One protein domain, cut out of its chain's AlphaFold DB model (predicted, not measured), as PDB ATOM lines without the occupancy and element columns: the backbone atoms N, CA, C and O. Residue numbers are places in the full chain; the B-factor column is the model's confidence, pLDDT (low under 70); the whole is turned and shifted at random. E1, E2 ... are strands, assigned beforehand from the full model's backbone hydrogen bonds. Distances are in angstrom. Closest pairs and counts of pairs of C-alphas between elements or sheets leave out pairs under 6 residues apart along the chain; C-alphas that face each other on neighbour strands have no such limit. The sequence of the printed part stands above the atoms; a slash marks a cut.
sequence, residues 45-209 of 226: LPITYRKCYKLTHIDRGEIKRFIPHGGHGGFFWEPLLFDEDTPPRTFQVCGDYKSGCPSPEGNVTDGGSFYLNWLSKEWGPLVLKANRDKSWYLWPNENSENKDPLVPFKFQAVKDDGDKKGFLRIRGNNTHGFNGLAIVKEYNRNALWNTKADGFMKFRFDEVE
ATOM      1  N   LEU A  45      -4.953 -45.143 -16.800       86.44
ATOM      2  CA  LEU A  45      -6.066 -44.206 -16.811       86.44
ATOM      3  C   LEU A  45      -7.070 -44.601 -15.712       86.44
ATOM      4  O   LEU A  45      -7.148 -45.781 -15.361       86.44
ATOM      5  N   PRO A  46      -7.876 -43.660 -15.185       85.19
ATOM      6  CA  PRO A  46      -8.902 -43.930 -14.174       85.19
ATOM      7  C   PRO A  46     -10.148 -44.610 -14.774       85.19
ATOM      8  O   PRO A  46     -11.277 -44.266 -14.442       85.19
ATOM      9  N   ILE A  47      -9.948 -45.546 -15.699       90.25
ATOM     10  CA  ILE A  47     -10.990 -46.384 -16.287       90.25
ATOM     11  C   ILE A  47     -10.547 -47.839 -16.204       90.25
ATOM     12  O   ILE A  47      -9.411 -48.183 -16.529       90.25
ATOM     13  N   THR A  48     -11.456 -48.699 -15.771       92.44
ATOM     14  CA  THR A  48     -11.187 -50.097 -15.444       92.44
ATOM     15  C   THR A  48     -12.065 -50.986 -16.302       92.44
ATOM     16  O   THR A  48     -13.245 -50.704 -16.526       92.44
ATOM     17  N   TYR A  49     -11.498 -52.082 -16.792       91.06
ATOM     18  CA  TYR A  49     -12.280 -53.071 -17.514       91.06
ATOM     19  C   TYR A  49     -13.368 -53.680 -16.619       91.06
ATOM     20  O   TYR A  49     -13.216 -53.784 -15.402       91.06
ATOM     21  N   ARG A  50     -14.473 -54.106 -17.236       88.25
ATOM     22  CA  ARG A  50     -15.663 -54.709 -16.609       88.25
ATOM     23  C   ARG A  50     -16.453 -53.783 -15.676       88.25
ATOM     24  O   ARG A  50     -17.514 -54.191 -15.206       88.25
ATOM     25  N   LYS A  51     -15.982 -52.556 -15.441       91.19
ATOM     26  CA  LYS A  51     -16.700 -51.502 -14.718       91.19
ATOM     27  C   LYS A  51     -17.611 -50.709 -15.644       91.19
ATOM     28  O   LYS A  51     -17.469 -50.760 -16.868       91.19
ATOM     29  N   CYS A  52     -18.551 -49.997 -15.032       88.50
ATOM     30  CA  CYS A  52     -19.592 -49.261 -15.725       88.50
ATOM     31  C   CYS A  52     -19.490 -47.770 -15.461       88.50
ATOM     32  O   CYS A  52     -19.143 -47.349 -14.361       88.50
ATOM     33  N   TYR A  53     -19.786 -46.982 -16.489       89.31
ATOM     34  CA  TYR A  53     -19.566 -45.546 -16.482       89.31
ATOM     35  C   TYR A  53     -20.700 -44.802 -17.174       89.31
ATOM     36  O   TYR A  53     -21.244 -45.264 -18.181       89.31
ATOM     37  N   LYS A  54     -20.985 -43.600 -16.677       88.44
ATOM     38  CA  LYS A  54     -21.614 -42.544 -17.470       88.44
ATOM     39  C   LYS A  54     -20.523 -41.744 -18.167       88.44
ATOM     40  O   LYS A  54     -19.493 -41.428 -17.570       88.44
ATOM     41  N   LEU A  55     -20.742 -41.429 -19.437       88.88
ATOM     42  CA  LEU A  55     -19.808 -40.637 -20.233       88.88
ATOM     43  C   LEU A  55     -20.320 -39.202 -20.329       88.88
ATOM     44  O   LEU A  55     -21.395 -38.969 -20.877       88.88
ATOM     45  N   THR A  56     -19.523 -38.250 -19.851       90.69
ATOM     46  CA  THR A  56     -19.847 -36.817 -19.880       90.69
ATOM     47  C   THR A  56     -18.899 -36.085 -20.817       90.69
ATOM     48  O   THR A  56     -17.710 -35.955 -20.523       90.69
ATOM     49  N   HIS A  57     -19.406 -35.592 -21.945       90.88
ATOM     50  CA  HIS A  57     -18.645 -34.729 -22.840       90.88
ATOM     51  C   HIS A  57     -18.420 -33.359 -22.203       90.88
ATOM     52  O   HIS A  57     -19.344 -32.748 -21.666       90.88
ATOM     53  N   ILE A  58     -17.199 -32.846 -22.342       87.88
ATOM     54  CA  ILE A  58     -16.729 -31.592 -21.737       87.88
ATOM     55  C   ILE A  58     -17.638 -30.373 -21.988       87.88
ATOM     56  O   ILE A  58     -17.833 -29.580 -21.072       87.88
ATOM     57  N   ASP A  59     -18.209 -30.254 -23.192       88.56
ATOM     58  CA  ASP A  59     -19.006 -29.085 -23.611       88.56
ATOM     59  C   ASP A  59     -20.479 -29.411 -23.906       88.56
ATOM     60  O   ASP A  59     -21.251 -28.523 -24.261       88.56
ATOM     61  N   ARG A  60     -20.869 -30.690 -23.843       87.81
ATOM     62  CA  ARG A  60     -22.224 -31.141 -24.230       87.81
ATOM     63  C   ARG A  60     -22.969 -31.866 -23.118       87.81
ATOM     64  O   ARG A  60     -24.174 -32.027 -23.223       87.81
ATOM     65  N   GLY A  61     -22.276 -32.266 -22.055       89.00
ATOM     66  CA  GLY A  61     -22.882 -33.022 -20.968       89.00
ATOM     67  C   GLY A  61     -22.910 -34.524 -21.240       89.00
ATOM     68  O   GLY A  61     -22.123 -35.054 -22.025       89.00
ATOM     69  N   GLU A  62     -23.769 -35.220 -20.506       88.69
ATOM     70  CA  GLU A  62     -23.840 -36.680 -20.502       88.69
ATOM     71  C   GLU A  62     -24.369 -37.241 -21.823       88.69
ATOM     72  O   GLU A  62     -25.283 -36.684 -22.422       88.69
ATOM     73  N   ILE A  63     -23.844 -38.396 -22.228       84.00
ATOM     74  CA  ILE A  63     -24.448 -39.187 -23.296       84.00
ATOM     75  C   ILE A  63     -25.775 -39.762 -22.790       84.00
ATOM     76  O   ILE A  63     -25.824 -40.479 -21.787       84.00
ATOM     77  N   LYS A  64     -26.851 -39.457 -23.508       80.81
ATOM     78  CA  LYS A  64     -28.236 -39.778 -23.178       80.81
ATOM     79  C   LYS A  64     -28.782 -40.939 -24.000       80.81
ATOM     80  O   LYS A  64     -28.229 -41.328 -25.040       80.81
ATOM     81  N   ARG A  65     -29.875 -41.525 -23.506       73.00
ATOM     82  CA  ARG A  65     -30.612 -42.571 -24.214       73.00
ATOM     83  C   ARG A  65     -31.403 -41.985 -25.382       73.00
ATOM     84  O   ARG A  65     -32.058 -40.959 -25.255       73.00
ATOM     85  N   PHE A  66     -31.372 -42.668 -26.515       70.12
ATOM     86  CA  PHE A  66     -32.304 -42.424 -27.599       70.12
ATOM     87  C   PHE A  66     -33.616 -43.129 -27.263       70.12
ATOM     88  O   PHE A  66     -33.622 -44.328 -26.993       70.12
ATOM     89  N   ILE A  67     -34.715 -42.381 -27.252       66.31
ATOM     90  CA  ILE A  67     -36.061 -42.948 -27.200       66.31
ATOM     91  C   ILE A  67     -36.726 -42.577 -28.528       66.31
ATOM     92  O   ILE A  67     -36.894 -41.382 -28.802       66.31
ATOM     93  N   PRO A  68     -37.059 -43.550 -29.394       60.00
ATOM     94  CA  PRO A  68     -37.788 -43.249 -30.614       60.00
ATOM     95  C   PRO A  68     -39.170 -42.680 -30.260       60.00
ATOM     96  O   PRO A  68     -39.864 -43.183 -29.378       60.00
ATOM     97  N   HIS A  69     -39.590 -41.623 -30.956       53.78
ATOM     98  CA  HIS A  69     -40.965 -41.139 -30.855       53.78
ATOM     99  C   HIS A  69     -41.899 -42.209 -31.440       53.78
ATOM    100  O   HIS A  69     -41.912 -42.393 -32.656       53.78
ATOM    101  N   GLY A  70     -42.655 -42.915 -30.593       46.66
ATOM    102  CA  GLY A  70     -43.687 -43.855 -31.050       46.66
ATOM    103  C   GLY A  70     -43.704 -45.249 -30.422       46.66
ATOM    104  O   GLY A  70     -44.270 -46.140 -31.041       46.66
ATOM    105  N   GLY A  71     -43.115 -45.468 -29.240       40.50
ATOM    106  CA  GLY A  71     -43.400 -46.652 -28.404       40.50
ATOM    107  C   GLY A  71     -42.986 -48.017 -28.970       40.50
ATOM    108  O   GLY A  71     -43.279 -49.045 -28.371       40.50
ATOM    109  N   HIS A  72     -42.292 -48.059 -30.104       37.75
ATOM    110  CA  HIS A  72     -41.739 -49.296 -30.638       37.75
ATOM    111  C   HIS A  72     -40.256 -49.391 -30.294       37.75
ATOM    112  O   HIS A  72     -39.543 -48.388 -30.349       37.75
ATOM    113  N   GLY A  73     -39.861 -50.601 -29.888       45.59
ATOM    114  CA  GLY A  73     -38.590 -50.948 -29.260       45.59
ATOM    115  C   GLY A  73     -37.347 -50.341 -29.906       45.59
ATOM    116  O   GLY A  73     -37.343 -49.936 -31.068       45.59
ATOM    117  N   GLY A  74     -36.285 -50.271 -29.102       41.31
ATOM    118  CA  GLY A  74     -34.999 -49.706 -29.501       41.31
ATOM    119  C   GLY A  74     -34.465 -50.293 -30.809       41.31
ATOM    120  O   GLY A  74     -34.881 -51.346 -31.295       41.31
ATOM    121  N   PHE A  75     -33.513 -49.597 -31.409       46.59
ATOM    122  CA  PHE A  75     -32.767 -50.151 -32.533       46.59
ATOM    123  C   PHE A  75     -31.549 -50.907 -31.986       46.59
ATOM    124  O   PHE A  75     -30.929 -50.473 -31.021       46.59
ATOM    125  N   PHE A  76     -31.126 -52.007 -32.624       45.34
ATOM    126  CA  PHE A  76     -29.895 -52.739 -32.232       45.34
ATOM    127  C   PHE A  76     -28.604 -51.933 -32.466       45.34
ATOM    128  O   PHE A  76     -27.502 -52.384 -32.161       45.34
ATOM    129  N   TRP A  77     -28.758 -50.726 -33.003       50.09
ATOM    130  CA  TRP A  77     -27.785 -49.656 -33.113       50.09
ATOM    131  C   TRP A  77     -28.521 -48.357 -32.764       50.09
ATOM    132  O   TRP A  77     -29.542 -48.048 -33.367       50.09
ATOM    133  N   GLU A  78     -28.019 -47.568 -31.818       55.75
ATOM    134  CA  GLU A  78     -28.612 -46.266 -31.496       55.75
ATOM    135  C   GLU A  78     -27.541 -45.179 -31.547       55.75
ATOM    136  O   GLU A  78     -26.409 -45.409 -31.108       55.75
ATOM    137  N   PRO A  79     -27.866 -43.979 -32.062       62.97
ATOM    138  CA  PRO A  79     -26.949 -42.860 -31.952       62.97
ATOM    139  C   PRO A  79     -26.722 -42.526 -30.470       62.97
ATOM    140  O   PRO A  79     -27.638 -42.567 -29.642       62.97
ATOM    141  N   LEU A  80     -25.480 -42.178 -30.130       74.75
ATOM    142  CA  LEU A  80     -25.155 -41.630 -28.818       74.75
ATOM    143  C   LEU A  80     -25.486 -40.142 -28.823       74.75
ATOM    144  O   LEU A  80     -24.800 -39.365 -29.487       74.75
ATOM    145  N   LEU A  81     -26.550 -39.759 -28.125       78.88
ATOM    146  CA  LEU A  81     -27.089 -38.400 -28.151       78.88
ATOM    147  C   LEU A  81     -26.676 -37.601 -26.918       78.88
ATOM    148  O   LEU A  81     -26.347 -38.189 -25.893       78.88
ATOM    149  N   PHE A  82     -26.707 -36.271 -27.011       80.50
ATOM    150  CA  PHE A  82     -26.411 -35.371 -25.884       80.50
ATOM    151  C   PHE A  82     -27.630 -34.594 -25.376       80.50
ATOM    152  O   PHE A  82     -27.741 -34.357 -24.178       80.50
ATOM    153  N   ASP A  83     -28.553 -34.224 -26.265       73.94
ATOM    154  CA  ASP A  83     -29.596 -33.229 -25.967       73.94
ATOM    155  C   ASP A  83     -30.999 -33.844 -25.839       73.94
ATOM    156  O   ASP A  83     -31.990 -33.236 -26.235       73.94
ATOM    157  N   GLU A  84     -31.087 -35.076 -25.342       72.12
ATOM    158  CA  GLU A  84     -32.374 -35.721 -25.076       72.12
ATOM    159  C   GLU A  84     -32.788 -35.504 -23.620       72.12
ATOM    160  O   GLU A  84     -31.965 -35.646 -22.710       72.12
ATOM    161  N   ASP A  85     -34.080 -35.261 -23.395       76.81
ATOM    162  CA  ASP A  85     -34.700 -35.265 -22.063       76.81
ATOM    163  C   ASP A  85     -34.893 -36.707 -21.564       76.81
ATOM    164  O   ASP A  85     -35.990 -37.157 -21.238       76.81
ATOM    165  N   THR A  86     -33.805 -37.476 -21.556       74.00
ATOM    166  CA  THR A  86     -33.790 -38.887 -21.178       74.00
ATOM    167  C   THR A  86     -32.675 -39.173 -20.175       74.00
ATOM    168  O   THR A  86     -31.718 -38.396 -20.035       74.00
ATOM    169  N   PRO A  87     -32.770 -40.291 -19.433       77.88
ATOM    170  CA  PRO A  87     -31.711 -40.688 -18.524       77.88
ATOM    171  C   PRO A  87     -30.360 -40.888 -19.240       77.88
ATOM    172  O   PRO A  87     -30.313 -41.272 -20.415       77.88
ATOM    173  N   PRO A  88     -29.234 -40.654 -18.539       80.00
ATOM    174  CA  PRO A  88     -27.903 -40.932 -19.071       80.00
ATOM    175  C   PRO A  88     -27.717 -42.418 -19.347       80.00
ATOM    176  O   PRO A  88     -28.198 -43.261 -18.588       80.00
ATOM    177  N   ARG A  89     -26.945 -42.742 -20.383       78.12
ATOM    178  CA  ARG A  89     -26.574 -44.127 -20.667       78.12
ATOM    179  C   ARG A  89     -25.461 -44.610 -19.744       78.12
ATOM    180  O   ARG A  89     -24.493 -43.892 -19.486       78.12
ATOM    181  N   THR A  90     -25.579 -45.871 -19.341       82.44
ATOM    182  CA  THR A  90     -24.532 -46.621 -18.644       82.44
ATOM    183  C   THR A  90     -23.797 -47.517 -19.636       82.44
ATOM    184  O   THR A  90     -24.413 -48.331 -20.329       82.44
ATOM    185  N   PHE A  91     -22.473 -47.390 -19.678       83.12
ATOM    186  CA  PHE A  91     -21.600 -48.178 -20.541       83.12
ATOM    187  C   PHE A  91     -20.640 -49.015 -19.713       83.12
ATOM    188  O   PHE A  91     -19.934 -48.484 -18.861       83.12
ATOM    189  N   GLN A  92     -20.562 -50.306 -20.005       86.19
ATOM    190  CA  GLN A  92     -19.511 -51.174 -19.499       86.19
ATOM    191  C   GLN A  92     -18.266 -51.075 -20.390       86.19
ATOM    192  O   GLN A  92     -18.369 -51.101 -21.615       86.19
ATOM    193  N   VAL A  93     -17.084 -50.975 -19.786       88.50
ATOM    194  CA  VAL A  93     -15.803 -50.953 -20.511       88.50
ATOM    195  C   VAL A  93     -15.293 -52.379 -20.714       88.50
ATOM    196  O   VAL A  93     -15.086 -53.106 -19.744       88.50
ATOM    197  N   CYS A  94     -15.048 -52.769 -21.965       85.75
ATOM    198  CA  CYS A  94     -14.644 -54.123 -22.348       85.75
ATOM    199  C   CYS A  94     -13.305 -54.153 -23.093       85.75
ATOM    200  O   CYS A  94     -12.960 -53.219 -23.814       85.75
ATOM    201  N   GLY A  95     -12.550 -55.241 -22.950       85.50
ATOM    202  CA  GLY A  95     -11.326 -55.493 -23.717       85.50
ATOM    203  C   GLY A  95     -11.603 -56.028 -25.123       85.50
ATOM    204  O   GLY A  95     -10.827 -55.776 -26.044       85.50
ATOM    205  N   ASP A  96     -12.730 -56.715 -25.302       80.69
ATOM    206  CA  ASP A  96     -13.200 -57.300 -26.558       80.69
ATOM    207  C   ASP A  96     -14.713 -57.036 -26.715       80.69
ATOM    208  O   ASP A  96     -15.432 -56.852 -25.731       80.69
ATOM    209  N   TYR A  97     -15.190 -56.984 -27.957       74.06
ATOM    210  CA  TYR A  97     -16.587 -56.749 -28.319       74.06
ATOM    211  C   TYR A  97     -17.475 -57.989 -28.134       74.06
ATOM    212  O   TYR A  97     -18.690 -57.894 -28.269       74.06
ATOM    213  N   LYS A  98     -16.904 -59.167 -27.867       72.56
ATOM    214  CA  LYS A  98     -17.679 -60.404 -27.679       72.56
ATOM    215  C   LYS A  98     -18.655 -60.329 -26.497       72.56
ATOM    216  O   LYS A  98     -18.495 -59.545 -25.559       72.56
ATOM    217  N   SER A  99     -19.656 -61.211 -26.531       67.94
ATOM    218  CA  SER A  99     -20.623 -61.376 -25.445       67.94
ATOM    219  C   SER A  99     -19.932 -61.653 -24.105       67.94
ATOM    220  O   SER A  99     -18.887 -62.300 -24.037       67.94
ATOM    221  N   GLY A 100     -20.512 -61.123 -23.026       70.75
ATOM    222  CA  GLY A 100     -19.954 -61.258 -21.678       70.75
ATOM    223  C   GLY A 100     -18.768 -60.335 -21.375       70.75
ATOM    224  O   GLY A 100     -18.169 -60.474 -20.312       70.75
ATOM    225  N   CYS A 101     -18.441 -59.387 -22.263       75.38
ATOM    226  CA  CYS A 101     -17.409 -58.369 -22.041       75.38
ATOM    227  C   CYS A 101     -16.036 -58.964 -21.643       75.38
ATOM    228  O   CYS A 101     -15.472 -58.601 -20.598       75.38
ATOM    229  N   PRO A 102     -15.463 -59.896 -22.435       78.06
ATOM    230  CA  PRO A 102     -14.201 -60.520 -22.072       78.06
ATOM    231  C   PRO A 102     -13.107 -59.457 -22.043       78.06
ATOM    232  O   PRO A 102     -12.878 -58.727 -23.005       78.06
ATOM    233  N   SER A 103     -12.465 -59.335 -20.887       85.31
ATOM    234  CA  SER A 103     -11.512 -58.260 -20.626       85.31
ATOM    235  C   SER A 103     -10.437 -58.724 -19.653       85.31
ATOM    236  O   SER A 103     -10.761 -59.534 -18.776       85.31
ATOM    237  N   PRO A 104      -9.198 -58.214 -19.753       88.44
ATOM    238  CA  PRO A 104      -8.209 -58.411 -18.700       88.44
ATOM    239  C   PRO A 104      -8.677 -57.744 -17.399       88.44
ATOM    240  O   PRO A 104      -9.605 -56.931 -17.395       88.44
ATOM    241  N   GLU A 105      -8.047 -58.101 -16.288       87.81
ATOM    242  CA  GLU A 105      -8.244 -57.380 -15.033       87.81
ATOM    243  C   GLU A 105      -7.482 -56.050 -15.046       87.81
ATOM    244  O   GLU A 105      -6.458 -55.904 -15.716       87.81
ATOM    245  N   GLY A 106      -7.983 -55.082 -14.278       91.31
ATOM    246  CA  GLY A 106      -7.318 -53.802 -14.061       91.31
ATOM    247  C   GLY A 106      -7.721 -52.692 -15.031       91.31
ATOM    248  O   GLY A 106      -8.802 -52.695 -15.627       91.31
ATOM    249  N   ASN A 107      -6.850 -51.689 -15.115       92.19
ATOM    250  CA  ASN A 107      -7.129 -50.411 -15.761       92.19
ATOM    251  C   ASN A 107      -6.779 -50.421 -17.250       92.19
ATOM    252  O   ASN A 107      -5.843 -51.096 -17.682       92.19
ATOM    253  N   VAL A 108      -7.478 -49.599 -18.031       90.69
ATOM    254  CA  VAL A 108      -7.035 -49.254 -19.384       90.69
ATOM    255  C   VAL A 108      -5.794 -48.368 -19.255       90.69
ATOM    256  O   VAL A 108      -5.770 -47.398 -18.496       90.69
ATOM    257  N   THR A 109      -4.734 -48.708 -19.979       91.56
ATOM    258  CA  THR A 109      -3.496 -47.921 -20.002       91.56
ATOM    259  C   THR A 109      -3.634 -46.707 -20.911       91.56
ATOM    260  O   THR A 109      -4.480 -46.685 -21.807       91.56
ATOM    261  N   ASP A 110      -2.763 -45.715 -20.739       90.25
ATOM    262  CA  ASP A 110      -2.622 -44.648 -21.729       90.25
ATOM    263  C   ASP A 110      -2.213 -45.220 -23.101       90.25
ATOM    264  O   ASP A 110      -1.416 -46.158 -23.187       90.25
ATOM    265  N   GLY A 111      -2.850 -44.744 -24.170       88.75
ATOM    266  CA  GLY A 111      -2.772 -45.332 -25.513       88.75
ATOM    267  C   GLY A 111      -3.450 -46.705 -25.658       88.75
ATOM    268  O   GLY A 111      -3.477 -47.260 -26.764       88.75
ATOM    269  N   GLY A 112      -4.012 -47.256 -24.579       88.69
ATOM    270  CA  GLY A 112      -4.720 -48.530 -24.556       88.69
ATOM    271  C   GLY A 112      -6.019 -48.481 -25.354       88.69
ATOM    272  O   GLY A 112      -6.594 -47.419 -25.587       88.69
ATOM    273  N   SER A 113      -6.488 -49.642 -25.810       87.94
ATOM    274  CA  SER A 113      -7.746 -49.739 -26.554       87.94
ATOM    275  C   SER A 113      -8.803 -50.521 -25.791       87.94
ATOM    276  O   SER A 113      -8.481 -51.489 -25.113       87.94
ATOM    277  N   PHE A 114     -10.060 -50.135 -25.967       88.31
ATOM    278  CA  PHE A 114     -11.208 -50.741 -25.302       88.31
ATOM    279  C   PHE A 114     -12.464 -50.618 -26.175       88.31
ATOM    280  O   PHE A 114     -12.485 -49.897 -27.176       88.31
ATOM    281  N   TYR A 115     -13.514 -51.320 -25.778       84.94
ATOM    282  CA  TYR A 115     -14.853 -51.245 -26.348       84.94
ATOM    283  C   TYR A 115     -15.821 -50.746 -25.280       84.94
ATOM    284  O   TYR A 115     -15.617 -50.971 -24.086       84.94
ATOM    285  N   LEU A 116     -16.882 -50.076 -25.712       82.75
ATOM    286  CA  LEU A 116     -18.009 -49.748 -24.849       82.75
ATOM    287  C   LEU A 116     -19.125 -50.749 -25.134       82.75
ATOM    288  O   LEU A 116     -19.507 -50.949 -26.284       82.75
ATOM    289  N   ASN A 117     -19.637 -51.386 -24.093       76.44
ATOM    290  CA  ASN A 117     -20.787 -52.272 -24.161       76.44
ATOM    291  C   ASN A 117     -21.968 -51.611 -23.459       76.44
ATOM    292  O   ASN A 117     -21.824 -51.080 -22.357       76.44
ATOM    293  N   TRP A 118     -23.140 -51.644 -24.081       72.19
ATOM    294  CA  TRP A 118     -24.349 -51.191 -23.414       72.19
ATOM    295  C   TRP A 118     -24.874 -52.319 -22.526       72.19
ATOM    296  O   TRP A 118     -25.064 -53.444 -22.975       72.19
ATOM    297  N   LEU A 119     -25.107 -52.022 -21.248       63.78
ATOM    298  CA  LEU A 119     -25.797 -52.951 -20.364       63.78
ATOM    299  C   LEU A 119     -27.305 -52.843 -20.564       63.78
ATOM    300  O   LEU A 119     -27.968 -52.008 -19.950       63.78
ATOM    301  N   SER A 120     -27.857 -53.702 -21.413       58.94
ATOM    302  CA  SER A 120     -29.301 -53.862 -21.525       58.94
ATOM    303  C   SER A 120     -29.670 -55.291 -21.925       58.94
ATOM    304  O   SER A 120     -28.906 -55.967 -22.607       58.94
ATOM    305  N   LYS A 121     -30.820 -55.785 -21.441       44.84
ATOM    306  CA  LYS A 121     -31.207 -57.209 -21.522       44.84
ATOM    307  C   LYS A 121     -31.415 -57.724 -22.953       44.84
ATOM    308  O   LYS A 121     -31.317 -58.925 -23.170       44.84
ATOM    309  N   GLU A 122     -31.671 -56.835 -23.906       42.75
ATOM    310  CA  GLU A 122     -31.922 -57.161 -25.321       42.75
ATOM    311  C   GLU A 122     -30.772 -56.738 -26.252       42.75
ATOM    312  O   GLU A 122     -30.841 -56.959 -27.460       42.75
ATOM    313  N   TRP A 123     -29.709 -56.122 -25.722       49.78
ATOM    314  CA  TRP A 123     -28.770 -55.345 -26.534       49.78
ATOM    315  C   TRP A 123     -27.323 -55.799 -26.340       49.78
ATOM    316  O   TRP A 123     -26.869 -56.063 -25.229       49.78
ATOM    317  N   GLY A 124     -26.606 -55.904 -27.458       45.50
ATOM    318  CA  GLY A 124     -25.196 -56.277 -27.516       45.50
ATOM    319  C   GLY A 124     -24.225 -55.081 -27.444       45.50
ATOM    320  O   GLY A 124     -24.631 -53.959 -27.130       45.50
ATOM    321  N   PRO A 125     -22.933 -55.303 -27.758       47.28
ATOM    322  CA  PRO A 125     -21.883 -54.275 -27.747       47.28
ATOM    323  C   PRO A 125     -22.209 -53.068 -28.636       47.28
ATOM    324  O   PRO A 125     -22.859 -53.198 -29.673       47.28
ATOM    325  N   LEU A 126     -21.706 -51.887 -28.253       56.16
ATOM    326  CA  LEU A 126     -21.986 -50.632 -28.951       56.16
ATOM    327  C   LEU A 126     -21.453 -50.650 -30.391       56.16
ATOM    328  O   LEU A 126     -20.273 -50.913 -30.639       56.16
ATOM    329  N   VAL A 127     -22.305 -50.230 -31.327       48.44
ATOM    330  CA  VAL A 127     -21.930 -49.910 -32.707       48.44
ATOM    331  C   VAL A 127     -22.086 -48.401 -32.902       48.44
ATOM    332  O   VAL A 127     -23.203 -47.894 -32.980       48.44
ATOM    333  N   LEU A 128     -20.973 -47.656 -32.950       50.09
ATOM    334  CA  LEU A 128     -21.015 -46.242 -33.338       50.09
ATOM    335  C   LEU A 128     -21.232 -46.105 -34.850       50.09
ATOM    336  O   LEU A 128     -20.648 -46.836 -35.650       50.09
ATOM    337  N   LYS A 129     -22.072 -45.141 -35.234       44.72
ATOM    338  CA  LYS A 129     -22.451 -44.879 -36.625       44.72
ATOM    339  C   LYS A 129     -21.309 -44.205 -37.397       44.72
ATOM    340  O   LYS A 129     -20.916 -43.081 -37.077       44.72
ATOM    341  N   ALA A 130     -20.841 -44.878 -38.453       38.69
ATOM    342  CA  ALA A 130     -19.788 -44.412 -39.356       38.69
ATOM    343  C   ALA A 130     -20.354 -43.745 -40.608       38.69
ATOM    344  O   ALA A 130     -21.302 -44.251 -41.203       38.69
ATOM    345  N   ASN A 131     -19.737 -42.649 -41.061       38.78
ATOM    346  CA  ASN A 131     -20.105 -41.998 -42.318       38.78
ATOM    347  C   ASN A 131     -19.090 -42.307 -43.434       38.78
ATOM    348  O   ASN A 131     -18.042 -41.678 -43.531       38.78
ATOM    349  N   ARG A 132     -19.401 -43.273 -44.299       38.06
ATOM    350  CA  ARG A 132     -18.582 -43.692 -45.451       38.06
ATOM    351  C   ARG A 132     -18.851 -42.879 -46.720       38.06
ATOM    352  O   ARG A 132     -18.388 -43.288 -47.772       38.06
ATOM    353  N   ASP A 133     -19.555 -41.750 -46.620       37.88
ATOM    354  CA  ASP A 133     -20.192 -41.045 -47.745       37.88
ATOM    355  C   ASP A 133     -21.508 -41.729 -48.212       37.88
ATOM    356  O   ASP A 133     -21.771 -41.836 -49.405       37.88
ATOM    357  N   LYS A 134     -22.359 -42.130 -47.235       43.84
ATOM    358  CA  LYS A 134     -23.664 -42.869 -47.279       43.84
ATOM    359  C   LYS A 134     -23.632 -44.316 -46.743       43.84
ATOM    360  O   LYS A 134     -24.036 -45.254 -47.421       43.84
ATOM    361  N   SER A 135     -23.214 -44.522 -45.497       32.66
ATOM    362  CA  SER A 135     -23.288 -45.838 -44.832       32.66
ATOM    363  C   SER A 135     -24.214 -45.776 -43.626       32.66
ATOM    364  O   SER A 135     -23.803 -45.405 -42.531       32.66
ATOM    365  N   TRP A 136     -25.489 -46.086 -43.841       32.12
ATOM    366  CA  TRP A 136     -26.525 -45.932 -42.819       32.12
ATOM    367  C   TRP A 136     -26.706 -47.124 -41.888       32.12
ATOM    368  O   TRP A 136     -27.443 -46.992 -40.921       32.12
ATOM    369  N   TYR A 137     -26.024 -48.247 -42.106       32.78
ATOM    370  CA  TYR A 137     -26.210 -49.429 -41.273       32.78
ATOM    371  C   TYR A 137     -24.908 -50.222 -41.214       32.78
ATOM    372  O   TYR A 137     -24.477 -50.789 -42.213       32.78
ATOM    373  N   LEU A 138     -24.277 -50.261 -40.045       33.84
ATOM    374  CA  LEU A 138     -23.474 -51.417 -39.677       33.84
ATOM    375  C   LEU A 138     -24.482 -52.358 -39.006       33.84
ATOM    376  O   LEU A 138     -24.988 -52.065 -37.926       33.84
ATOM    377  N   TRP A 139     -24.837 -53.435 -39.711       38.47
ATOM    378  CA  TRP A 139     -25.904 -54.377 -39.368       38.47
ATOM    379  C   TRP A 139     -25.370 -55.705 -38.788       38.47
ATOM    380  O   TRP A 139     -24.602 -56.357 -39.492       38.47
ATOM    381  N   PRO A 140     -25.761 -56.169 -37.580       32.28
ATOM    382  CA  PRO A 140     -25.530 -57.539 -37.137       32.28
ATOM    383  C   PRO A 140     -26.403 -58.440 -37.983       32.28
ATOM    384  O   PRO A 140     -27.623 -58.406 -37.861       32.28
ATOM    385  N   ASN A 141     -25.801 -59.219 -38.871       38.38
ATOM    386  CA  ASN A 141     -26.561 -60.221 -39.586       38.38
ATOM    387  C   ASN A 141     -26.237 -61.612 -39.124       38.38
ATOM    388  O   ASN A 141     -25.139 -62.112 -39.344       38.38
ATOM    389  N   GLU A 142     -27.300 -62.261 -38.679       33.94
ATOM    390  CA  GLU A 142     -27.590 -63.577 -39.213       33.94
ATOM    391  C   GLU A 142     -28.539 -63.542 -40.433       33.94
ATOM    392  O   GLU A 142     -28.603 -64.559 -41.102       33.94
ATOM    393  N   ASN A 143     -29.212 -62.434 -40.821       42.97
ATOM    394  CA  ASN A 143     -30.196 -62.475 -41.933       42.97
ATOM    395  C   ASN A 143     -30.513 -61.134 -42.644       42.97
ATOM    396  O   ASN A 143     -31.594 -60.568 -42.491       42.97
ATOM    397  N   SER A 144     -29.629 -60.628 -43.503       42.47
ATOM    398  CA  SER A 144     -29.994 -59.581 -44.466       42.47
ATOM    399  C   SER A 144     -29.029 -59.614 -45.641       42.47
ATOM    400  O   SER A 144     -27.835 -59.860 -45.500       42.47
ATOM    401  N   GLU A 145     -29.573 -59.418 -46.831       47.22
ATOM    402  CA  GLU A 145     -28.912 -59.600 -48.126       47.22
ATOM    403  C   GLU A 145     -27.738 -58.625 -48.382       47.22
ATOM    404  O   GLU A 145     -27.095 -58.676 -49.432       47.22
ATOM    405  N   ASN A 146     -27.412 -57.765 -47.410       46.59
ATOM    406  CA  ASN A 146     -26.218 -56.928 -47.397       46.59
ATOM    407  C   ASN A 146     -25.000 -57.724 -46.903       46.59
ATOM    408  O   ASN A 146     -24.909 -58.112 -45.741       46.59
ATOM    409  N   LYS A 147     -24.042 -57.936 -47.811       40.84
ATOM    410  CA  LYS A 147     -22.842 -58.770 -47.617       40.84
ATOM    411  C   LYS A 147     -21.712 -58.116 -46.807       40.84
ATOM    412  O   LYS A 147     -20.700 -58.775 -46.577       40.84
ATOM    413  N   ASP A 148     -21.847 -56.854 -46.406       41.41
ATOM    414  CA  ASP A 148     -20.780 -56.138 -45.699       41.41
ATOM    415  C   ASP A 148     -20.892 -56.376 -44.177       41.41
ATOM    416  O   ASP A 148     -21.908 -56.018 -43.576       41.41
ATOM    417  N   PRO A 149     -19.877 -56.986 -43.531       40.97
ATOM    418  CA  PRO A 149     -19.936 -57.371 -42.123       40.97
ATOM    419  C   PRO A 149     -19.861 -56.168 -41.171       40.97
ATOM    420  O   PRO A 149     -19.202 -55.164 -41.457       40.97
ATOM    421  N   LEU A 150     -20.476 -56.307 -39.988       52.66
ATOM    422  CA  LEU A 150     -20.241 -55.407 -38.856       52.66
ATOM    423  C   LEU A 150     -18.762 -55.277 -38.545       52.66
ATOM    424  O   LEU A 150     -18.057 -56.280 -38.425       52.66
ATOM    425  N   VAL A 151     -18.341 -54.048 -38.253       55.50
ATOM    426  CA  VAL A 151     -17.047 -53.804 -37.628       55.50
ATOM    427  C   VAL A 151     -17.297 -53.184 -36.253       55.50
ATOM    428  O   VAL A 151     -17.912 -52.117 -36.182       55.50
ATOM    429  N   PRO A 152     -16.875 -53.841 -35.160       63.91
ATOM    430  CA  PRO A 152     -17.023 -53.295 -33.818       63.91
ATOM    431  C   PRO A 152     -16.227 -51.997 -33.691       63.91
ATOM    432  O   PRO A 152     -15.105 -51.902 -34.190       63.91
ATOM    433  N   PHE A 153     -16.796 -51.004 -33.004       71.25
ATOM    434  CA  PHE A 153     -16.122 -49.725 -32.834       71.25
ATOM    435  C   PHE A 153     -15.121 -49.787 -31.683       71.25
ATOM    436  O   PHE A 153     -15.505 -49.834 -30.512       71.25
ATOM    437  N   LYS A 154     -13.831 -49.760 -32.012       80.81
ATOM    438  CA  LYS A 154     -12.765 -49.761 -31.012       80.81
ATOM    439  C   LYS A 154     -12.387 -48.334 -30.642       80.81
ATOM    440  O   LYS A 154     -12.126 -47.510 -31.520       80.81
ATOM    441  N   PHE A 155     -12.300 -48.055 -29.348       85.75
ATOM    442  CA  PHE A 155     -11.791 -46.791 -28.833       85.75
ATOM    443  C   PHE A 155     -10.330 -46.932 -28.440       85.75
ATOM    444  O   PHE A 155      -9.918 -47.969 -27.921       85.75
ATOM    445  N   GLN A 156      -9.557 -45.870 -28.644       89.56
ATOM    446  CA  GLN A 156      -8.270 -45.692 -27.986       89.56
ATOM    447  C   GLN A 156      -8.409 -44.626 -26.904       89.56
ATOM    448  O   GLN A 156      -8.861 -43.517 -27.196       89.56
ATOM    449  N   ALA A 157      -8.028 -44.972 -25.676       90.25
ATOM    450  CA  ALA A 157      -7.975 -44.056 -24.551       90.25
ATOM    451  C   ALA A 157      -6.627 -43.338 -24.534       90.25
ATOM    452  O   ALA A 157      -5.583 -43.964 -24.705       90.25
ATOM    453  N   VAL A 158      -6.658 -42.033 -24.311       90.00
ATOM    454  CA  VAL A 158      -5.477 -41.201 -24.130       90.00
ATOM    455  C   VAL A 158      -5.708 -40.297 -22.931       90.00
ATOM    456  O   VAL A 158      -6.793 -39.725 -22.760       90.00
ATOM    457  N   LYS A 159      -4.695 -40.177 -22.083       88.12
ATOM    458  CA  LYS A 159      -4.727 -39.265 -20.943       88.12
ATOM    459  C   LYS A 159      -4.995 -37.831 -21.416       88.12
ATOM    460  O   LYS A 159      -4.460 -37.387 -22.431       88.12
ATOM    461  N   ASP A 160      -5.834 -37.091 -20.693       85.94
ATOM    462  CA  ASP A 160      -5.911 -35.641 -20.885       85.94
ATOM    463  C   ASP A 160      -4.898 -34.966 -19.951       85.94
ATOM    464  O   ASP A 160      -5.105 -34.914 -18.742       85.94
ATOM    465  N   ASP A 161      -3.794 -34.461 -20.507       73.31
ATOM    466  CA  ASP A 161      -2.773 -33.713 -19.752       73.31
ATOM    467  C   ASP A 161      -3.170 -32.246 -19.482       73.31
ATOM    468  O   ASP A 161      -2.385 -31.471 -18.940       73.31
ATOM    469  N   GLY A 162      -4.381 -31.840 -19.877       70.75
ATOM    470  CA  GLY A 162      -4.912 -30.500 -19.623       70.75
ATOM    471  C   GLY A 162      -5.471 -30.297 -18.208       70.75
ATOM    472  O   GLY A 162      -5.650 -31.233 -17.434       70.75
ATOM    473  N   ASP A 163      -5.845 -29.049 -17.903       56.88
ATOM    474  CA  ASP A 163      -6.292 -28.578 -16.575       56.88
ATOM    475  C   ASP A 163      -7.578 -29.226 -16.017       56.88
ATOM    476  O   ASP A 163      -7.960 -28.978 -14.870       56.88
ATOM    477  N   LYS A 164      -8.282 -30.061 -16.790       64.38
ATOM    478  CA  LYS A 164      -9.532 -30.695 -16.348       64.38
ATOM    479  C   LYS A 164      -9.270 -32.102 -15.812       64.38
ATOM    480  O   LYS A 164      -9.400 -33.095 -16.526       64.38
ATOM    481  N   LYS A 165      -8.943 -32.178 -14.517       67.31
ATOM    482  CA  LYS A 165      -8.776 -33.441 -13.776       67.31
ATOM    483  C   LYS A 165      -9.943 -34.408 -14.047       67.31
ATOM    484  O   LYS A 165     -11.105 -34.024 -13.936       67.31
ATOM    485  N   GLY A 166      -9.618 -35.661 -14.369       74.94
ATOM    486  CA  GLY A 166     -10.585 -36.754 -14.545       74.94
ATOM    487  C   GLY A 166     -11.161 -36.916 -15.956       74.94
ATOM    488  O   GLY A 166     -11.905 -37.867 -16.190       74.94
ATOM    489  N   PHE A 167     -10.824 -36.035 -16.903       85.94
ATOM    490  CA  PHE A 167     -11.200 -36.217 -18.305       85.94
ATOM    491  C   PHE A 167     -10.189 -37.099 -19.044       85.94
ATOM    492  O   PHE A 167      -8.991 -37.092 -18.766       85.94
ATOM    493  N   LEU A 168     -10.699 -37.850 -20.014       89.88
ATOM    494  CA  LEU A 168      -9.953 -38.684 -20.939       89.88
ATOM    495  C   LEU A 168     -10.256 -38.262 -22.367       89.88
ATOM    496  O   LEU A 168     -11.389 -37.927 -22.720       89.88
ATOM    497  N   ARG A 169      -9.230 -38.307 -23.206       91.12
ATOM    498  CA  ARG A 169      -9.376 -38.168 -24.647       91.12
ATOM    499  C   ARG A 169      -9.601 -39.552 -25.224       91.12
ATOM    500  O   ARG A 169      -8.821 -40.460 -24.975       91.12
ATOM    501  N   ILE A 170     -10.648 -39.717 -26.017       89.50
ATOM    502  CA  ILE A 170     -10.896 -40.957 -26.747       89.50
ATOM    503  C   ILE A 170     -10.971 -40.667 -28.236       89.50
ATOM    504  O   ILE A 170     -11.428 -39.601 -28.648       89.50
ATOM    505  N   ARG A 171     -10.525 -41.616 -29.048       86.44
ATOM    506  CA  ARG A 171     -10.679 -41.579 -30.504       86.44
ATOM    507  C   ARG A 171     -11.100 -42.942 -31.029       86.44
ATOM    508  O   ARG A 171     -10.997 -43.934 -30.306       86.44
ATOM    509  N   GLY A 172     -11.551 -42.989 -32.275       80.44
ATOM    510  CA  GLY A 172     -11.737 -44.253 -32.976       80.44
ATOM    511  C   GLY A 172     -10.399 -44.926 -33.281       80.44
ATOM    512  O   GLY A 172      -9.380 -44.266 -33.469       80.44
ATOM    513  N   ASN A 173     -10.406 -46.249 -33.344       78.38
ATOM    514  CA  ASN A 173      -9.268 -47.061 -33.757       78.38
ATOM    515  C   ASN A 173      -9.762 -48.181 -34.680       78.38
ATOM    516  O   ASN A 173      -9.746 -49.358 -34.318       78.38
ATOM    517  N   ASN A 174     -10.289 -47.793 -35.841       71.12
ATOM    518  CA  ASN A 174     -11.005 -48.703 -36.732       71.12
ATOM    519  C   ASN A 174     -10.300 -48.851 -38.074       71.12
ATOM    520  O   ASN A 174      -9.510 -48.009 -38.509       71.12
ATOM    521  N   THR A 175     -10.631 -49.935 -38.767       61.97
ATOM    522  CA  THR A 175     -10.149 -50.189 -40.121       61.97
ATOM    523  C   THR A 175     -10.646 -49.107 -41.093       61.97
ATOM    524  O   THR A 175     -11.641 -48.421 -40.856       61.97
ATOM    525  N   HIS A 176      -9.933 -48.927 -42.207       64.25
ATOM    526  CA  HIS A 176     -10.297 -47.990 -43.286       64.25
ATOM    527  C   HIS A 176     -10.252 -46.489 -42.933       64.25
ATOM    528  O   HIS A 176     -10.876 -45.680 -43.617       64.25
ATOM    529  N   GLY A 177      -9.480 -46.104 -41.910       66.94
ATOM    530  CA  GLY A 177      -9.143 -44.701 -41.632       66.94
ATOM    531  C   GLY A 177     -10.162 -43.940 -40.782       66.94
ATOM    532  O   GLY A 177     -10.060 -42.727 -40.663       66.94
ATOM    533  N   PHE A 178     -11.131 -44.624 -40.172       71.75
ATOM    534  CA  PHE A 178     -12.154 -44.013 -39.315       71.75
ATOM    535  C   PHE A 178     -11.704 -43.883 -37.855       71.75
ATOM    536  O   PHE A 178     -12.237 -44.544 -36.955       71.75
ATOM    537  N   ASN A 179     -10.712 -43.028 -37.632       78.06
ATOM    538  CA  ASN A 179     -10.077 -42.872 -36.325       78.06
ATOM    539  C   ASN A 179     -10.600 -41.674 -35.526       78.06
ATOM    540  O   ASN A 179     -10.282 -41.527 -34.354       78.06
ATOM    541  N   GLY A 180     -11.429 -40.821 -36.121       79.69
ATOM    542  CA  GLY A 180     -11.919 -39.607 -35.480       79.69
ATOM    543  C   GLY A 180     -13.282 -39.771 -34.843       79.69
ATOM    544  O   GLY A 180     -14.067 -40.635 -35.237       79.69
ATOM    545  N   LEU A 181     -13.596 -38.862 -33.924       81.94
ATOM    546  CA  LEU A 181     -14.942 -38.632 -33.408       81.94
ATOM    547  C   LEU A 181     -15.390 -37.193 -33.693       81.94
ATOM    548  O   LEU A 181     -14.598 -36.257 -33.593       81.94
ATOM    549  N   ALA A 182     -16.667 -37.011 -34.019       82.62
ATOM    550  CA  ALA A 182     -17.294 -35.706 -34.204       82.62
ATOM    551  C   ALA A 182     -18.712 -35.690 -33.638       82.62
ATOM    552  O   ALA A 182     -19.400 -36.709 -33.604       82.62
ATOM    553  N   ILE A 183     -19.147 -34.501 -33.223       82.50
ATOM    554  CA  ILE A 183     -20.534 -34.246 -32.847       82.50
ATOM    555  C   ILE A 183     -21.235 -33.658 -34.064       82.50
ATOM    556  O   ILE A 183     -20.819 -32.619 -34.579       82.50
ATOM    557  N   VAL A 184     -22.274 -34.337 -34.533       79.69
ATOM    558  CA  VAL A 184     -23.037 -33.960 -35.724       79.69
ATOM    559  C   VAL A 184     -24.476 -33.682 -35.320       79.69
ATOM    560  O   VAL A 184     -25.043 -34.393 -34.493       79.69
ATOM    561  N   LYS A 185     -25.075 -32.651 -35.920       79.00
ATOM    562  CA  LYS A 185     -26.499 -32.360 -35.759       79.00
ATOM    563  C   LYS A 185     -27.314 -33.260 -36.695       79.00
ATOM    564  O   LYS A 185     -27.260 -33.084 -37.909       79.00
ATOM    565  N   GLU A 186     -28.072 -34.197 -36.140       70.25
ATOM    566  CA  GLU A 186     -28.957 -35.127 -36.851       70.25
ATOM    567  C   GLU A 186     -30.397 -34.930 -36.354       70.25
ATOM    568  O   GLU A 186     -30.652 -35.006 -35.160       70.25
ATOM    569  N   TYR A 187     -31.340 -34.615 -37.252       70.06
ATOM    570  CA  TYR A 187     -32.753 -34.354 -36.911       70.06
ATOM    571  C   TYR A 187     -32.952 -33.422 -35.695       70.06
ATOM    572  O   TYR A 187     -33.772 -33.681 -34.820       70.06
ATOM    573  N   ASN A 188     -32.189 -32.324 -35.653       75.50
ATOM    574  CA  ASN A 188     -32.138 -31.345 -34.553       75.50
ATOM    575  C   ASN A 188     -31.510 -31.809 -33.230       75.50
ATOM    576  O   ASN A 188     -31.538 -31.049 -32.270       75.50
ATOM    577  N   ARG A 189     -30.861 -32.971 -33.202       77.62
ATOM    578  CA  ARG A 189     -30.205 -33.538 -32.018       77.62
ATOM    579  C   ARG A 189     -28.696 -33.602 -32.237       77.62
ATOM    580  O   ARG A 189     -28.257 -33.866 -33.357       77.62
ATOM    581  N   ASN A 190     -27.886 -33.373 -31.204       82.19
ATOM    582  CA  ASN A 190     -26.452 -33.642 -31.294       82.19
ATOM    583  C   ASN A 190     -26.173 -35.124 -31.043       82.19
ATOM    584  O   ASN A 190     -26.507 -35.657 -29.986       82.19
ATOM    585  N   ALA A 191     -25.512 -35.758 -32.006       78.69
ATOM    586  CA  ALA A 191     -25.123 -37.156 -31.967       78.69
ATOM    587  C   ALA A 191     -23.601 -37.298 -32.076       78.69
ATOM    588  O   ALA A 191     -22.955 -36.558 -32.822       78.69
ATOM    589  N   LEU A 192     -23.026 -38.274 -31.375       79.19
ATOM    590  CA  LEU A 192     -21.636 -38.683 -31.553       79.19
ATOM    591  C   LEU A 192     -21.509 -39.634 -32.742       79.19
ATOM    592  O   LEU A 192     -22.192 -40.655 -32.818       79.19
ATOM    593  N   TRP A 193     -20.583 -39.311 -33.634       76.12
ATOM    594  CA  TRP A 193     -20.284 -40.074 -34.838       76.12
ATOM    595  C   TRP A 193     -18.791 -40.299 -34.969       76.12
ATOM    596  O   TRP A 193     -17.988 -39.485 -34.506       76.12
ATOM    597  N   ASN A 194     -18.409 -41.358 -35.678       74.06
ATOM    598  CA  ASN A 194     -17.032 -41.510 -36.117       74.06
ATOM    599  C   ASN A 194     -16.787 -40.937 -37.511       74.06
ATOM    600  O   ASN A 194     -17.675 -40.857 -38.360       74.06
ATOM    601  N   THR A 195     -15.543 -40.537 -37.745       73.44
ATOM    602  CA  THR A 195     -15.128 -39.777 -38.927       73.44
ATOM    603  C   THR A 195     -13.765 -40.260 -39.429       73.44
ATOM    604  O   THR A 195     -12.994 -40.853 -38.675       73.44
ATOM    605  N   LYS A 196     -13.483 -40.026 -40.720       73.06
ATOM    606  CA  LYS A 196     -12.191 -40.330 -41.364       73.06
ATOM    607  C   LYS A 196     -11.038 -39.433 -40.883       73.06
ATOM    608  O   LYS A 196      -9.880 -39.716 -41.168       73.06
ATOM    609  N   ALA A 197     -11.340 -38.316 -40.224       71.12
ATOM    610  CA  ALA A 197     -10.315 -37.439 -39.670       71.12
ATOM    611  C   ALA A 197      -9.629 -38.108 -38.469       71.12
ATOM    612  O   ALA A 197     -10.231 -38.960 -37.827       71.12
ATOM    613  N   ASP A 198      -8.406 -37.709 -38.123       70.94
ATOM    614  CA  ASP A 198      -7.804 -38.096 -36.841       70.94
ATOM    615  C   ASP A 198      -8.224 -37.069 -35.786       70.94
ATOM    616  O   ASP A 198      -7.827 -35.903 -35.837       70.94
ATOM    617  N   GLY A 199      -9.126 -37.468 -34.891       81.75
ATOM    618  CA  GLY A 199      -9.804 -36.545 -33.990       81.75
ATOM    619  C   GLY A 199     -10.172 -37.202 -32.672       81.75
ATOM    620  O   GLY A 199     -10.939 -38.162 -32.633       81.75
ATOM    621  N   PHE A 200      -9.652 -36.643 -31.584       88.38
ATOM    622  CA  PHE A 200     -10.022 -37.043 -30.234       88.38
ATOM    623  C   PHE A 200     -11.217 -36.244 -29.739       88.38
ATOM    624  O   PHE A 200     -11.364 -35.063 -30.051       88.38
ATOM    625  N   MET A 201     -11.977 -36.858 -28.846       88.50
ATOM    626  CA  MET A 201     -13.029 -36.206 -28.091       88.50
ATOM    627  C   MET A 201     -12.817 -36.404 -26.595       88.50
ATOM    628  O   MET A 201     -12.290 -37.428 -26.168       88.50
ATOM    629  N   LYS A 202     -13.179 -35.396 -25.801       91.19
ATOM    630  CA  LYS A 202     -12.923 -35.363 -24.358       91.19
ATOM    631  C   LYS A 202     -14.163 -35.776 -23.580       91.19
ATOM    632  O   LYS A 202     -15.194 -35.109 -23.668       91.19
ATOM    633  N   PHE A 203     -14.026 -36.821 -22.774       90.81
ATOM    634  CA  PHE A 203     -15.077 -37.332 -21.905       90.81
ATOM    635  C   PHE A 203     -14.564 -37.558 -20.492       90.81
ATOM    636  O   PHE A 203     -13.449 -38.032 -20.298       90.81
ATOM    637  N   ARG A 204     -15.398 -37.269 -19.500       92.00
ATOM    638  CA  ARG A 204     -15.234 -37.801 -18.150       92.00
ATOM    639  C   ARG A 204     -15.976 -39.128 -18.057       92.00
ATOM    640  O   ARG A 204     -17.078 -39.251 -18.591       92.00
ATOM    641  N   PHE A 205     -15.356 -40.094 -17.393       91.44
ATOM    642  CA  PHE A 205     -15.933 -41.400 -17.106       91.44
ATOM    643  C   PHE A 205     -16.311 -41.429 -15.630       91.44
ATOM    644  O   PHE A 205     -15.443 -41.512 -14.765       91.44
ATOM    645  N   ASP A 206     -17.603 -41.319 -15.349       91.56
ATOM    646  CA  ASP A 206     -18.134 -41.321 -13.989       91.56
ATOM    647  C   ASP A 206     -18.549 -42.751 -13.629       91.56
ATOM    648  O   ASP A 206     -19.517 -43.258 -14.201       91.56
ATOM    649  N   GLU A 207     -17.791 -43.424 -12.751       92.06
ATOM    650  CA  GLU A 207     -18.066 -44.816 -12.358       92.06
ATOM    651  C   GLU A 207     -19.440 -44.927 -11.688       92.06
ATOM    652  O   GLU A 207     -19.797 -44.136 -10.814       92.06
ATOM    653  N   VAL A 208     -20.210 -45.927 -12.106       90.44
ATOM    654  CA  VAL A 208     -21.545 -46.236 -11.595       90.44
ATOM    655  C   VAL A 208     -21.710 -47.743 -11.435       90.44
ATOM    656  O   VAL A 208     -20.956 -48.542 -11.995       90.44
ATOM    657  N   GLU A 209     -22.734 -48.151 -10.689       88.75
ATOM    658  CA  GLU A 209     -23.133 -49.553 -10.645       88.75
ATOM    659  C   GLU A 209     -23.520 -50.051 -12.043       88.75
ATOM    660  O   GLU A 209     -24.171 -49.353 -12.824       88.75
TER     661      GLU A 209
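What this domain is: This is residues 45 to 209 of the 226 residues of an uncharacterized protein of Aspergillus luchuensis (strain CBS 106.47) (UniProt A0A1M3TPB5). Though little of the structure is regular, six antiparallel strands form a small closed barrel, with the E9 and E10 hairpin beside it and long loops. Of 165 printed residues, 62 lie in 11 named strands, E1 to E11; there is no named helix, and the class is all strand. The whole is compact, radius of gyration of the C-alphas 15.3 A, spans 46 by 33 by 33 A.

How they stand to each other: Round the barrel run E2, residues 52 to 57, E3, 90 to 94, E5, 113 to 120, E7, 155 to 159, E8, 167 to 172, and E11, 201 to 208. Between E11 and E2, N 54 and O 206 are within hydrogen-bond range, 2.9 A. E5 and E6, 123 to 125, form a hairpin, N 123 to O 120 3.2 A; so do E9, 180 to 186, and E10, 189 to 195, N 182 to O 193 2.8 A.

Where its parts are: E1, 45 to 48, and E4, 107 to 109, pair with no named strand. C-alpha 45 is at (-6.066, -44.206, -16.811), C-alpha 208 at (-21.545, -46.236, -11.595).

The domain as a whole: The printed part has no cut. Links E2 to E3, E3 to E4 and E6 to E7 are long. The model's confidence is low, with pLDDT under 70, at 54 residues, among them residues 119 to 152.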